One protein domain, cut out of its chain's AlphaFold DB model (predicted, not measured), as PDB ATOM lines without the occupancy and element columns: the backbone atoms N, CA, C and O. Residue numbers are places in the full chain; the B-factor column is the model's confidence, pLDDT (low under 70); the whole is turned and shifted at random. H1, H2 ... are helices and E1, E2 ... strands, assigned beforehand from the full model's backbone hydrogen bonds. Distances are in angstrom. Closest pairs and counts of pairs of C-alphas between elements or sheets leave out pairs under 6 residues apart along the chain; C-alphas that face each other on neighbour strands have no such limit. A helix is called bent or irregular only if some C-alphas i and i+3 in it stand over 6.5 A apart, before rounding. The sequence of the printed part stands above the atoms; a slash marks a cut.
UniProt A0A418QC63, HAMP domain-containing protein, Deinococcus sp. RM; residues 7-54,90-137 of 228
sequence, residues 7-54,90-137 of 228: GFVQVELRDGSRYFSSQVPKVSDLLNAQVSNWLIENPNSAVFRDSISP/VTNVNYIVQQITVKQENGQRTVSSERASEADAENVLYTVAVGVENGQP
ATOM      1  N   GLY A   7      49.521   6.967 -52.137       89.75
ATOM      2  CA  GLY A   7      50.038   6.418 -50.883       89.75
ATOM      3  C   GLY A   7      49.437   5.067 -50.487       89.75
ATOM      4  O   GLY A   7      50.144   4.229 -49.915       89.75
ATOM      5  N   PHE A   8      48.163   4.816 -50.808       93.94
ATOM      6  CA  PHE A   8      47.536   3.506 -50.608       93.94
ATOM      7  C   PHE A   8      46.398   3.217 -51.593       93.94
ATOM      8  O   PHE A   8      45.793   4.127 -52.165       93.94
ATOM      9  N   VAL A   9      46.086   1.931 -51.740       93.62
ATOM     10  CA  VAL A   9      44.888   1.418 -52.406       93.62
ATOM     11  C   VAL A   9      44.257   0.360 -51.510       93.62
ATOM     12  O   VAL A   9      44.934  -0.570 -51.075       93.62
ATOM     13  N   GLN A  10      42.958   0.492 -51.267       94.00
ATOM     14  CA  GLN A  10      42.136  -0.506 -50.602       94.00
ATOM     15  C   GLN A  10      41.039  -0.964 -51.560       94.00
ATOM     16  O   GLN A  10      40.379  -0.134 -52.176       94.00
ATOM     17  N   VAL A  11      40.835  -2.268 -51.677       92.88
ATOM     18  CA  VAL A  11      39.734  -2.872 -52.431       92.88
ATOM     19  C   VAL A  11      38.897  -3.683 -51.458       92.88
ATOM     20  O   VAL A  11      39.416  -4.586 -50.811       92.88
ATOM     21  N   GLU A  12      37.617  -3.363 -51.362       90.31
ATOM     22  CA  GLU A  12      36.623  -4.121 -50.613       90.31
ATOM     23  C   GLU A  12      35.700  -4.828 -51.600       90.31
ATOM     24  O   GLU A  12      35.149  -4.205 -52.507       90.31
ATOM     25  N   LEU A  13      35.574  -6.143 -51.467       89.00
ATOM     26  CA  LEU A  13      34.698  -6.967 -52.291       89.00
ATOM     27  C   LEU A  13      33.335  -7.133 -51.624       89.00
ATOM     28  O   LEU A  13      33.170  -6.914 -50.426       89.00
ATOM     29  N   ARG A  14      32.352  -7.583 -52.407       84.94
ATOM     30  CA  ARG A  14      30.989  -7.841 -51.923       84.94
ATOM     31  C   ARG A  14      30.915  -8.830 -50.752       84.94
ATOM     32  O   ARG A  14      29.996  -8.752 -49.949       84.94
ATOM     33  N   ASP A  15      31.853  -9.768 -50.662       84.94
ATOM     34  CA  ASP A  15      31.931 -10.749 -49.570       84.94
ATOM     35  C   ASP A  15      32.519 -10.171 -48.266       84.94
ATOM     36  O   ASP A  15      32.685 -10.899 -47.288       84.94
ATOM     37  N   GLY A  16      32.836  -8.873 -48.246       82.19
ATOM     38  CA  GLY A  16      33.466  -8.183 -47.125       82.19
ATOM     39  C   GLY A  16      34.979  -8.390 -47.048       82.19
ATOM     40  O   GLY A  16      35.621  -7.843 -46.149       82.19
ATOM     41  N   SER A  17      35.579  -9.152 -47.970       87.75
ATOM     42  CA  SER A  17      37.031  -9.297 -48.015       87.75
ATOM     43  C   SER A  17      37.689  -7.990 -48.462       87.75
ATOM     44  O   SER A  17      37.221  -7.294 -49.367       87.75
ATOM     45  N   ARG A  18      38.789  -7.639 -47.788       90.06
ATOM     46  CA  ARG A  18      39.522  -6.391 -48.008       90.06
ATOM     47  C   ARG A  18      40.963  -6.680 -48.383       90.06
ATOM     48  O   ARG A  18      41.665  -7.408 -47.685       90.06
ATOM     49  N   TYR A  19      41.406  -6.052 -49.459       92.94
ATOM     50  CA  TYR A  19      42.783  -6.069 -49.922       92.94
ATOM     51  C   TYR A  19      43.356  -4.671 -49.775       92.94
ATOM     52  O   TYR A  19      42.756  -3.706 -50.239       92.94
ATOM     53  N   PHE A  20      44.517  -4.560 -49.144       94.00
ATOM     54  CA  PHE A  20      45.163  -3.282 -48.890       94.00
ATOM     55  C   PHE A  20      46.610  -3.318 -49.364       94.00
ATOM     56  O   PHE A  20      47.332  -4.286 -49.133       94.00
ATOM     57  N   SER A  21      47.035  -2.251 -50.030       93.50
ATOM     58  CA  SER A  21      48.414  -2.052 -50.459       93.50
ATOM     59  C   SER A  21      48.824  -0.609 -50.199       93.50
ATOM     60  O   SER A  21      48.070   0.318 -50.498       93.50
ATOM     61  N   SER A  22      50.021  -0.406 -49.652       92.31
ATOM     62  CA  SER A  22      50.544   0.919 -49.319       92.31
ATOM     63  C   SER A  22      52.005   1.084 -49.718       92.31
ATOM     64  O   SER A  22      52.790   0.137 -49.699       92.31
ATOM     65  N   GLN A  23      52.381   2.328 -50.021       88.69
ATOM     66  CA  GLN A  23      53.772   2.741 -50.201       88.69
ATOM     67  C   GLN A  23      54.564   2.856 -48.891       88.69
ATOM     68  O   GLN A  23      55.763   3.125 -48.936       88.69
ATOM     69  N   VAL A  24      53.938   2.628 -47.729       85.75
ATOM     70  CA  VAL A  24      54.612   2.655 -46.424       85.75
ATOM     71  C   VAL A  24      54.616   1.257 -45.781       85.75
ATOM     72  O   VAL A  24      53.850   1.007 -44.848       85.75
ATOM     73  N   PRO A  25      55.500   0.329 -46.216       84.50
ATOM     74  CA  PRO A  25      55.475  -1.070 -45.778       84.50
ATOM     75  C   PRO A  25      55.545  -1.247 -44.262       84.50
ATOM     76  O   PRO A  25      54.875  -2.108 -43.707       84.50
ATOM     77  N   LYS A  26      56.324  -0.396 -43.579       85.00
ATOM     78  CA  LYS A  26      56.566  -0.488 -42.130       85.00
ATOM     79  C   LYS A  26      55.300  -0.393 -41.280       85.00
ATOM     80  O   LYS A  26      55.287  -0.910 -40.172       85.00
ATOM     81  N   VAL A  27      54.278   0.307 -41.766       87.75
ATOM     82  CA  VAL A  27      53.021   0.521 -41.036       87.75
ATOM     83  C   VAL A  27      51.807   0.125 -41.871       87.75
ATOM     84  O   VAL A  27      50.707   0.572 -41.575       87.75
ATOM     85  N   SER A  28      51.989  -0.697 -42.911       89.75
ATOM     86  CA  SER A  28      50.925  -1.030 -43.868       89.75
ATOM     87  C   SER A  28      49.695  -1.630 -43.184       89.75
ATOM     88  O   SER A  28      48.580  -1.193 -43.448       89.75
ATOM     89  N   ASP A  29      49.891  -2.566 -42.255       89.06
ATOM     90  CA  ASP A  29      48.782  -3.223 -41.550       89.06
ATOM     91  C   ASP A  29      48.046  -2.264 -40.604       89.06
ATOM     92  O   ASP A  29      46.818  -2.269 -40.526       89.06
ATOM     93  N   LEU A  30      48.792  -1.384 -39.929       90.31
ATOM     94  CA  LEU A  30      48.227  -0.360 -39.045       90.31
ATOM     95  C   LEU A  30      47.446   0.683 -39.840       90.31
ATOM     96  O   LEU A  30      46.333   1.051 -39.471       90.31
ATOM     97  N   LEU A  31      48.018   1.120 -40.962       91.94
ATOM     98  CA  LEU A  31      47.381   2.051 -41.875       91.94
ATOM     99  C   LEU A  31      46.099   1.446 -42.456       91.94
ATOM    100  O   LEU A  31      45.092   2.143 -42.496       91.94
ATOM    101  N   ASN A  32      46.102   0.166 -42.842       92.75
ATOM    102  CA  ASN A  32      44.903  -0.537 -43.307       92.75
ATOM    103  C   ASN A  32      43.772  -0.477 -42.270       92.75
ATOM    104  O   ASN A  32      42.648  -0.096 -42.597       92.75
ATOM    105  N   ALA A  33      44.071  -0.815 -41.013       89.88
ATOM    106  CA  ALA A  33      43.082  -0.809 -39.939       89.88
ATOM    107  C   ALA A  33      42.492   0.594 -39.707       89.88
ATOM    108  O   ALA A  33      41.274   0.757 -39.638       89.88
ATOM    109  N   GLN A  34      43.346   1.619 -39.647       91.31
ATOM    110  CA  GLN A  34      42.912   3.002 -39.431       91.31
ATOM    111  C   GLN A  34      42.120   3.560 -40.614       91.31
ATOM    112  O   GLN A  34      41.076   4.176 -40.412       91.31
ATOM    113  N   VAL A  35      42.575   3.311 -41.844       91.62
ATOM    114  CA  VAL A  35      41.859   3.708 -43.062       91.62
ATOM    115  C   VAL A  35      40.507   3.009 -43.125       91.62
ATOM    116  O   VAL A  35      39.506   3.671 -43.368       91.62
ATOM    117  N   SER A  36      40.445   1.705 -42.850       89.88
ATOM    118  CA  SER A  36      39.189   0.950 -42.846       89.88
ATOM    119  C   SER A  36      38.163   1.544 -41.881       89.88
ATOM    120  O   SER A  36      37.031   1.804 -42.285       89.88
ATOM    121  N   ASN A  37      38.556   1.814 -40.633       90.06
ATOM    122  CA  ASN A  37      37.666   2.432 -39.646       90.06
ATOM    123  C   ASN A  37      37.240   3.837 -40.082       90.06
ATOM    124  O   ASN A  37      36.060   4.183 -40.038       90.06
ATOM    125  N   TRP A  38      38.190   4.624 -40.584       90.69
ATOM    126  CA  TRP A  38      37.910   5.970 -41.054       90.69
ATOM    127  C   TRP A  38      36.930   5.991 -42.231       90.69
ATOM    128  O   TRP A  38      36.043   6.835 -42.233       90.69
ATOM    129  N   LEU A  39      37.038   5.069 -43.197       87.31
ATOM    130  CA  LEU A  39      36.119   4.977 -44.343       87.31
ATOM    131  C   LEU A  39      34.683   4.649 -43.909       87.31
ATOM    132  O   LEU A  39      33.739   5.105 -44.553       87.31
ATOM    133  N   ILE A  40      34.517   3.881 -42.826       85.06
ATOM    134  CA  ILE A  40      33.204   3.563 -42.243       85.06
ATOM    135  C   ILE A  40      32.588   4.816 -41.608       85.06
ATOM    136  O   ILE A  40      31.416   5.118 -41.838       85.06
ATOM    137  N   GLU A  41      33.380   5.559 -40.833       84.94
ATOM    138  CA  GLU A  41      32.937   6.775 -40.138       84.94
ATOM    139  C   GLU A  41      32.772   7.981 -41.076       84.94
ATOM    140  O   GLU A  41      31.930   8.849 -40.846       84.94
ATOM    141  N   ASN A  42      33.569   8.046 -42.145       83.25
ATOM    142  CA  ASN A  42      33.702   9.201 -43.029       83.25
ATOM    143  C   ASN A  42      33.435   8.835 -44.502       83.25
ATOM    144  O   ASN A  42      34.283   9.064 -45.365       83.25
ATOM    145  N   PRO A  43      32.232   8.336 -44.829       71.94
ATOM    146  CA  PRO A  43      31.896   7.802 -46.152       71.94
ATOM    147  C   PRO A  43      31.954   8.846 -47.280       71.94
ATOM    148  O   PRO A  43      32.127   8.493 -48.438       71.94
ATOM    149  N   ASN A  44      31.801  10.131 -46.943       71.69
ATOM    150  CA  ASN A  44      31.782  11.241 -47.900       71.69
ATOM    151  C   ASN A  44      33.003  12.168 -47.754       71.69
ATOM    152  O   ASN A  44      33.066  13.210 -48.408       71.69
ATOM    153  N   SER A  45      33.935  11.861 -46.845       65.12
ATOM    154  CA  SER A  45      35.098  12.717 -46.614       65.12
ATOM    155  C   SER A  45      36.204  12.401 -47.606       65.12
ATOM    156  O   SER A  45      36.446  11.250 -47.953       65.12
ATOM    157  N   ALA A  46      36.920  13.444 -48.014       77.19
ATOM    158  CA  ALA A  46      38.020  13.332 -48.955       77.19
ATOM    159  C   ALA A  46      39.395  13.330 -48.280       77.19
ATOM    160  O   ALA A  46      40.375  13.205 -48.997       77.19
ATOM    161  N   VAL A  47      39.530  13.524 -46.958       88.94
ATOM    162  CA  VAL A  47      40.856  13.720 -46.330       88.94
ATOM    163  C   VAL A  47      41.056  12.851 -45.093       88.94
ATOM    164  O   VAL A  47      40.433  13.080 -44.060       88.94
ATOM    165  N   PHE A  48      42.006  11.923 -45.184       90.38
ATOM    166  CA  PHE A  48      42.480  11.099 -44.076       90.38
ATOM    167  C   PHE A  48      43.810  11.643 -43.548       90.38
ATOM    168  O   PHE A  48      44.767  11.815 -44.308       90.38
ATOM    169  N   ARG A  49      43.891  11.897 -42.241       91.50
ATOM    170  CA  ARG A  49      45.115  12.342 -41.571       91.50
ATOM    171  C   ARG A  49      45.280  11.605 -40.256       91.50
ATOM    172  O   ARG A  49      44.378  11.652 -39.427       91.50
ATOM    173  N   ASP A  50      46.449  11.011 -40.056       90.69
ATOM    174  CA  ASP A  50      46.758  10.280 -38.830       90.69
ATOM    175  C   ASP A  50      48.268  10.276 -38.535       90.69
ATOM    176  O   ASP A  50      49.104  10.571 -39.399       90.69
ATOM    177  N   SER A  51      48.608   9.932 -37.298       89.94
ATOM    178  CA  SER A  51      49.960   9.707 -36.801       89.94
ATOM    179  C   SER A  51      50.086   8.251 -36.361       89.94
ATOM    180  O   SER A  51      49.629   7.858 -35.286       89.94
ATOM    181  N   ILE A  52      50.740   7.450 -37.198       90.38
ATOM    182  CA  ILE A  52      50.815   5.996 -37.052       90.38
ATOM    183  C   ILE A  52      52.125   5.616 -36.381       90.38
ATOM    184  O   ILE A  52      53.204   6.004 -36.831       90.38
ATOM    185  N   SER A  53      52.043   4.832 -35.310       91.62
ATOM    186  CA  SER A  53      53.215   4.354 -34.581       91.62
ATOM    187  C   SER A  53      52.962   2.950 -34.027       91.62
ATOM    188  O   SER A  53      51.977   2.768 -33.304       91.62
ATOM    189  N   PRO A  54      53.855   1.974 -34.287       90.50
ATOM    190  CA  PRO A  54      53.771   0.651 -33.670       90.50
ATOM    191  C   PRO A  54      53.759   0.711 -32.136       90.50
ATOM    192  O   PRO A  54      52.954   0.044 -31.494       90.50
ATOM    193  N   VAL A  90      57.306   7.485 -35.602       90.56
ATOM    194  CA  VAL A  90      55.999   8.049 -35.949       90.56
ATOM    195  C   VAL A  90      55.968   8.341 -37.442       90.56
ATOM    196  O   VAL A  90      56.777   9.116 -37.952       90.56
ATOM    197  N   THR A  91      55.005   7.742 -38.129       89.69
ATOM    198  CA  THR A  91      54.704   8.009 -39.532       89.69
ATOM    199  C   THR A  91      53.467   8.892 -39.595       89.69
ATOM    200  O   THR A  91      52.361   8.440 -39.308       89.69
ATOM    201  N   ASN A  92      53.641  10.154 -39.982       90.56
ATOM    202  CA  ASN A  92      52.512  11.042 -40.247       90.56
ATOM    203  C   ASN A  92      52.030  10.834 -41.678       90.56
ATOM    204  O   ASN A  92      52.824  10.913 -42.616       90.56
ATOM    205  N   VAL A  93      50.733  10.611 -41.836       89.81
ATOM    206  CA  VAL A  93      50.095  10.422 -43.136       89.81
ATOM    207  C   VAL A  93      49.032  11.488 -43.354       89.81
ATOM    208  O   VAL A  93      48.339  11.910 -42.429       89.81
ATOM    209  N   ASN A  94      48.925  11.954 -44.593       91.19
ATOM    210  CA  ASN A  94      47.924  12.920 -45.017       91.19
ATOM    211  C   ASN A  94      47.536  12.562 -46.448       91.19
ATOM    212  O   ASN A  94      48.296  12.830 -47.377       91.19
ATOM    213  N   TYR A  95      46.380  11.932 -46.613       91.31
ATOM    214  CA  TYR A  95      45.902  11.445 -47.897       91.31
ATOM    215  C   TYR A  95      44.616  12.155 -48.291       91.31
ATOM    216  O   TYR A  95      43.726  12.345 -47.463       91.31
ATOM    217  N   ILE A  96      44.511  12.515 -49.567       89.50
ATOM    218  CA  ILE A  96      43.211  12.733 -50.189       89.50
ATOM    219  C   ILE A  96      42.694  11.364 -50.614       89.50
ATOM    220  O   ILE A  96      43.348  10.685 -51.405       89.50
ATOM    221  N   VAL A  97      41.556  10.952 -50.073       90.75
ATOM    222  CA  VAL A  97      40.948   9.652 -50.337       90.75
ATOM    223  C   VAL A  97      39.774   9.824 -51.285       90.75
ATOM    224  O   VAL A  97      38.909  10.669 -51.069       90.75
ATOM    225  N   GLN A  98      39.750   9.020 -52.341       88.25
ATOM    226  CA  GLN A  98      38.615   8.913 -53.252       88.25
ATOM    227  C   GLN A  98      38.104   7.479 -53.249       88.25
ATOM    228  O   GLN A  98      38.899   6.543 -53.344       88.25
ATOM    229  N   GLN A  99      36.786   7.318 -53.148       87.00
ATOM    230  CA  GLN A  99      36.117   6.027 -53.246       87.00
ATOM    231  C   GLN A  99      35.432   5.890 -54.603       87.00
ATOM    232  O   GLN A  99      34.784   6.814 -55.092       87.00
ATOM    233  N   ILE A 100      35.575   4.716 -55.204       88.06
ATOM    234  CA  ILE A 100      34.931   4.341 -56.455       88.06
ATOM    235  C   ILE A 100      34.232   3.011 -56.222       88.06
ATOM    236  O   ILE A 100      34.878   2.019 -55.895       88.06
ATOM    237  N   THR A 101      32.920   2.976 -56.417       88.44
ATOM    238  CA  THR A 101      32.125   1.753 -56.324       88.44
ATOM    239  C   THR A 101      31.784   1.258 -57.719       88.44
ATOM    240  O   THR A 101      31.250   2.006 -58.541       88.44
ATOM    241  N   VAL A 102      32.073  -0.010 -57.990       89.19
ATOM    242  CA  VAL A 102      31.683  -0.675 -59.232       89.19
ATOM    243  C   VAL A 102      30.439  -1.505 -58.965       89.19
ATOM    244  O   VAL A 102      30.463  -2.435 -58.155       89.19
ATOM    245  N   LYS A 103      29.355  -1.161 -59.657       89.31
ATOM    246  CA  LYS A 103      28.073  -1.863 -59.603       89.31
ATOM    247  C   LYS A 103      27.834  -2.633 -60.901       89.31
ATOM    248  O   LYS A 103      28.426  -2.328 -61.938       89.31
ATOM    249  N   GLN A 104      26.967  -3.632 -60.850       87.44
ATOM    250  CA  GLN A 104      26.473  -4.353 -62.013       87.44
ATOM    251  C   GLN A 104      24.952  -4.252 -62.059       87.44
ATOM    252  O   GLN A 104      24.267  -4.769 -61.187       87.44
ATOM    253  N   GLU A 105      24.435  -3.613 -63.103       83.81
ATOM    254  CA  GLU A 105      23.004  -3.394 -63.311       83.81
ATOM    255  C   GLU A 105      22.650  -3.827 -64.737       83.81
ATOM    256  O   GLU A 105      23.331  -3.457 -65.693       83.81
ATOM    257  N   ASN A 106      21.628  -4.676 -64.897       82.88
ATOM    258  CA  ASN A 106      21.188  -5.201 -66.201       82.88
ATOM    259  C   ASN A 106      22.313  -5.824 -67.060       82.88
ATOM    260  O   ASN A 106      22.309  -5.730 -68.285       82.88
ATOM    261  N   GLY A 107      23.302  -6.456 -66.417       80.62
ATOM    262  CA  GLY A 107      24.453  -7.069 -67.095       80.62
ATOM    263  C   GLY A 107      25.550  -6.086 -67.521       80.62
ATOM    264  O   GLY A 107      26.590  -6.521 -68.014       80.62
ATOM    265  N   GLN A 108      25.372  -4.785 -67.284       86.25
ATOM    266  CA  GLN A 108      26.365  -3.756 -67.563       86.25
ATOM    267  C   GLN A 108      27.045  -3.298 -66.267       86.25
ATOM    268  O   GLN A 108      26.406  -3.117 -65.232       86.25
ATOM    269  N   ARG A 109      28.370  -3.117 -66.313       87.25
ATOM    270  CA  ARG A 109      29.127  -2.557 -65.188       87.25
ATOM    271  C   ARG A 109      29.049  -1.040 -65.223       87.25
ATOM    272  O   ARG A 109      29.396  -0.430 -66.233       87.25
ATOM    273  N   THR A 110      28.642  -0.451 -64.112       86.31
ATOM    274  CA  THR A 110      28.605   0.995 -63.914       86.31
ATOM    275  C   THR A 110      29.564   1.377 -62.796       86.31
ATOM    276  O   THR A 110      29.831   0.606 -61.873       86.31
ATOM    277  N   VAL A 111      30.146   2.564 -62.917       86.12
ATOM    278  CA  VAL A 111      31.087   3.110 -61.941       86.12
ATOM    279  C   VAL A 111      30.422   4.318 -61.307       86.12
ATOM    280  O   VAL A 111      29.972   5.208 -62.025       86.12
ATOM    281  N   SER A 112      30.362   4.347 -59.980       81.25
ATOM    282  CA  SER A 112      29.851   5.488 -59.229       81.25
ATOM    283  C   SER A 112      30.876   5.950 -58.202       81.25
ATOM    284  O   SER A 112      31.474   5.138 -57.495       81.25
ATOM    285  N   SER A 113      31.079   7.263 -58.123       74.88
ATOM    286  CA  SER A 113      31.812   7.916 -57.033       74.88
ATOM    287  C   SER A 113      30.913   8.243 -55.840       74.88
ATOM    288  O   SER A 113      31.399   8.691 -54.807       74.88
ATOM    289  N   GLU A 114      29.601   8.063 -55.985       68.12
ATOM    290  CA  GLU A 114      28.630   8.274 -54.919       68.12
ATOM    291  C   GLU A 114      28.448   6.992 -54.108       68.12
ATOM    292  O   GLU A 114      28.558   5.875 -54.633       68.12
ATOM    293  N   ARG A 115      28.153   7.154 -52.814       66.12
ATOM    294  CA  ARG A 115      27.902   6.028 -51.915       66.12
ATOM    295  C   ARG A 115      26.794   5.145 -52.496       66.12
ATOM    296  O   ARG A 115      25.724   5.634 -52.851       66.12
ATOM    297  N   ALA A 116      27.043   3.838 -52.575       65.81
ATOM    298  CA  ALA A 116      25.988   2.883 -52.888       65.81
ATOM    299  C   ALA A 116      24.893   2.963 -51.815       65.81
ATOM    300  O   ALA A 116      25.193   2.883 -50.623       65.81
ATOM    301  N   SER A 117      23.642   3.149 -52.241       62.00
ATOM    302  CA  SER A 117      22.499   3.033 -51.337       62.00
ATOM    303  C   SER A 117      22.422   1.601 -50.798       62.00
ATOM    304  O   SER A 117      22.886   0.673 -51.461       62.00
ATOM    305  N   GLU A 118      21.805   1.386 -49.634       65.31
ATOM    306  CA  GLU A 118      21.505   0.028 -49.141       65.31
ATOM    307  C   GLU A 118      20.699  -0.778 -50.173       65.31
ATOM    308  O   GLU A 118      20.914  -1.976 -50.322       65.31
ATOM    309  N   ALA A 119      19.859  -0.102 -50.964       60.75
ATOM    310  CA  ALA A 119      19.127  -0.700 -52.080       60.75
ATOM    311  C   ALA A 119      20.030  -1.187 -53.232       60.75
ATOM    312  O   ALA A 119      19.644  -2.076 -53.983       60.75
ATOM    313  N   ASP A 120      21.238  -0.635 -53.364       69.31
ATOM    314  CA  ASP A 120      22.201  -0.999 -54.408       69.31
ATOM    315  C   ASP A 120      23.210  -2.051 -53.945       69.31
ATOM    316  O   ASP A 120      24.028  -2.496 -54.753       69.31
ATOM    317  N   ALA A 121      23.198  -2.428 -52.661       70.62
ATOM    318  CA  ALA A 121      24.211  -3.295 -52.062       70.62
ATOM    319  C   ALA A 121      24.308  -4.660 -52.763       70.62
ATOM    320  O   ALA A 121      25.409  -5.189 -52.919       70.62
ATOM    321  N   GLU A 122      23.190  -5.199 -53.261       78.81
ATOM    322  CA  GLU A 122      23.181  -6.457 -54.023       78.81
ATOM    323  C   GLU A 122      23.933  -6.358 -55.358       78.81
ATOM    324  O   GLU A 122      24.556  -7.330 -55.802       78.81
ATOM    325  N   ASN A 123      23.916  -5.168 -55.961       85.12
ATOM    326  CA  ASN A 123      24.517  -4.880 -57.258       85.12
ATOM    327  C   ASN A 123      25.972  -4.410 -57.142       85.12
ATOM    328  O   ASN A 123      26.645  -4.285 -58.164       85.12
ATOM    329  N   VAL A 124      26.490  -4.150 -55.936       85.69
ATOM    330  CA  VAL A 124      27.899  -3.785 -55.733       85.69
ATOM    331  C   VAL A 124      28.790  -5.009 -55.950       85.69
ATOM    332  O   VAL A 124      28.622  -6.042 -55.310       85.69
ATOM    333  N   LEU A 125      29.779  -4.885 -56.838       88.00
ATOM    334  CA  LEU A 125      30.813  -5.904 -57.029       88.00
ATOM    335  C   LEU A 125      31.995  -5.673 -56.086       88.00
ATOM    336  O   LEU A 125      32.430  -6.591 -55.389       88.00
ATOM    337  N   TYR A 126      32.526  -4.451 -56.098       88.75
ATOM    338  CA  TYR A 126      33.638  -4.032 -55.254       88.75
ATOM    339  C   TYR A 126      33.710  -2.506 -55.149       88.75
ATOM    340  O   TYR A 126      33.289  -1.780 -56.057       88.75
ATOM    341  N   THR A 127      34.309  -2.032 -54.063       89.06
ATOM    342  CA  THR A 127      34.624  -0.628 -53.811       89.06
ATOM    343  C   THR A 127      36.131  -0.464 -53.692       89.06
ATOM    344  O   THR A 127      36.797  -1.198 -52.967       89.06
ATOM    345  N   VAL A 128      36.687   0.503 -54.416       90.88
ATOM    346  CA  VAL A 128      38.107   0.847 -54.376       90.88
ATOM    347  C   VAL A 128      38.265   2.205 -53.710       90.88
ATOM    348  O   VAL A 128      37.726   3.195 -54.198       90.88
ATOM    349  N   ALA A 129      39.029   2.264 -52.625       91.00
ATOM    350  CA  ALA A 129      39.485   3.506 -52.020       91.00
ATOM    351  C   ALA A 129      40.951   3.747 -52.394       91.00
ATOM    352  O   ALA A 129      41.812   2.896 -52.171       91.00
ATOM    353  N   VAL A 130      41.245   4.916 -52.954       91.50
ATOM    354  CA  VAL A 130      42.604   5.321 -53.327       91.50
ATOM    355  C   VAL A 130      42.986   6.544 -52.513       91.50
ATOM    356  O   VAL A 130      42.320   7.575 -52.595       91.50
ATOM    357  N   GLY A 131      44.062   6.433 -51.737       91.31
ATOM    358  CA  GLY A 131      44.654   7.541 -51.003       91.31
ATOM    359  C   GLY A 131      45.838   8.119 -51.759       91.31
ATOM    360  O   GLY A 131      46.823   7.423 -51.993       91.31
ATOM    361  N   VAL A 132      45.767   9.395 -52.117       90.50
ATOM    362  CA  VAL A 132      46.854  10.138 -52.765       90.50
ATOM    363  C   VAL A 132      47.510  11.047 -51.735       90.50
ATOM    364  O   VAL A 132      46.812  11.739 -50.998       90.50
ATOM    365  N   GLU A 133      48.840  11.049 -51.661       87.94
ATOM    366  CA  GLU A 133      49.605  11.918 -50.767       87.94
ATOM    367  C   GLU A 133      49.207  13.375 -50.974       87.94
ATOM    368  O   GLU A 133      49.436  13.983 -52.021       87.94
ATOM    369  N   ASN A 134      48.625  13.955 -49.931       83.38
ATOM    370  CA  ASN A 134      48.332  15.370 -49.867       83.38
ATOM    371  C   ASN A 134      49.595  16.097 -49.409       83.38
ATOM    372  O   ASN A 134      49.698  16.605 -48.284       83.38
ATOM    373  N   GLY A 135      50.580  16.099 -50.305       69.31
ATOM    374  CA  GLY A 135      51.761  16.933 -50.214       69.31
ATOM    375  C   GLY A 135      51.353  18.377 -50.442       69.31
ATOM    376  O   GLY A 135      51.603  18.928 -51.508       69.31
ATOM    377  N   GLN A 136      50.705  19.011 -49.462       59.22
ATOM    378  CA  GLN A 136      50.605  20.462 -49.495       59.22
ATOM    379  C   GLN A 136      52.042  20.991 -49.509       59.22
ATOM    380  O   GLN A 136      52.793  20.687 -48.576       59.22
ATOM    381  N   PRO A 137      52.461  21.778 -50.515       57.84
ATOM    382  CA  PRO A 137      53.776  22.396 -50.520       57.84
ATOM    383  C   PRO A 137      53.782  23.553 -49.507       57.84
ATOM    384  O   PRO A 137      53.974  24.716 -49.852       57.84
TER     385      PRO A 137
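Overview. This is residues 7 to 54 and 90 to 137 of the 228 residues of the protein "HAMP domain-containing protein" of Deinococcus sp. RM (UniProt A0A418QC63). A twisted sheet of six strands curls round one long helix, H1, which sits at one end of an elongated model. At the other end the E4 and E5 hairpin reaches out, with the short helix H2 near it on the same face of the sheet as H1. The printed part has 96 residues, with two named helices and six named strands, which follow each other along the chain as E1, E2, H1, E3, E4, E5, H2 and E6. The sheet is branched, E4 having three neighbours, and its neighbour pairs, E1 and E2, E1 and E6, E3 and E4, E4 and E5, and E4 and E6, are antiparallel. The class is mixed, helices and strands. The whole is compact, with a radius of gyration of the C-alphas of 14.2 A, and spans 47 by 27 by 21 A.

Arrangement. Begin with E1, residues 7 to 13, and E2, residues 18 to 22, a hairpin in which N 9 and O 21 are 2.8 A apart, within hydrogen-bond range. On the other side of E1 lies E6, residues 124 to 133, with N 10 and O 129 at 2.8 A. Next comes H1, residues 25 to 41, on the sheet; its closest C-alphas to E2 are those of Ser 28 and Ser 22, 5.8 A apart. E3, residues 47 to 52, pairs with E4, residues 91 to 105, through N 48 and O 95 at 2.9 A. E4 bends by 59 degrees at residue 94, and its pairing is staggered: E3 and E5, residues 108 to 112, lie on one side of it and E6 on the other. Look for N 103 and O 110 at 2.9 A between E4 and E5, a hairpin, and N 98 and O 130 at 3.0 A between E4 and E6. H2, residues 118 to 123, is on the sheet, over none of its strands, at a height over the sheet of 4.2 A, only just above the sheet's level. H1 and H2 are apart. In H1, 11 of 13 O i to N i+4 pairs are within hydrogen-bond range; in H2 it is 0 of 2, beside 2 of 3 O i to N i+3 pairs.

Along the chain. Find C-alpha 7 at (50.038, 6.418, -50.883), where E1 begins its 20.4 A. H1 runs 24.5 A, with a kink of 35 degrees near residue 32. H1 and H2 are irregular: C-alphas 26 and 29 are 8.3 A apart, C-alphas 119 and 122 7.3 A. E4 covers 41.2 A, ending at (23.004, -3.394, -63.311). E6 runs 27.2 A to C-alpha 133 at (49.605, 11.918, -50.767).

Size, cuts and confidence. The C-alphas of Val 90 and Asn 106, the two farthest apart, are 48.0 A from each other. Residues 55 to 89 are not printed; C-alphas 54 and 90 are 8.1 A apart across this cut, in the link from E3 to E4. The links that are printed whole are tight. pLDDT is under 70 at residue 45, residues 114 to 120 and residues 135 to 137.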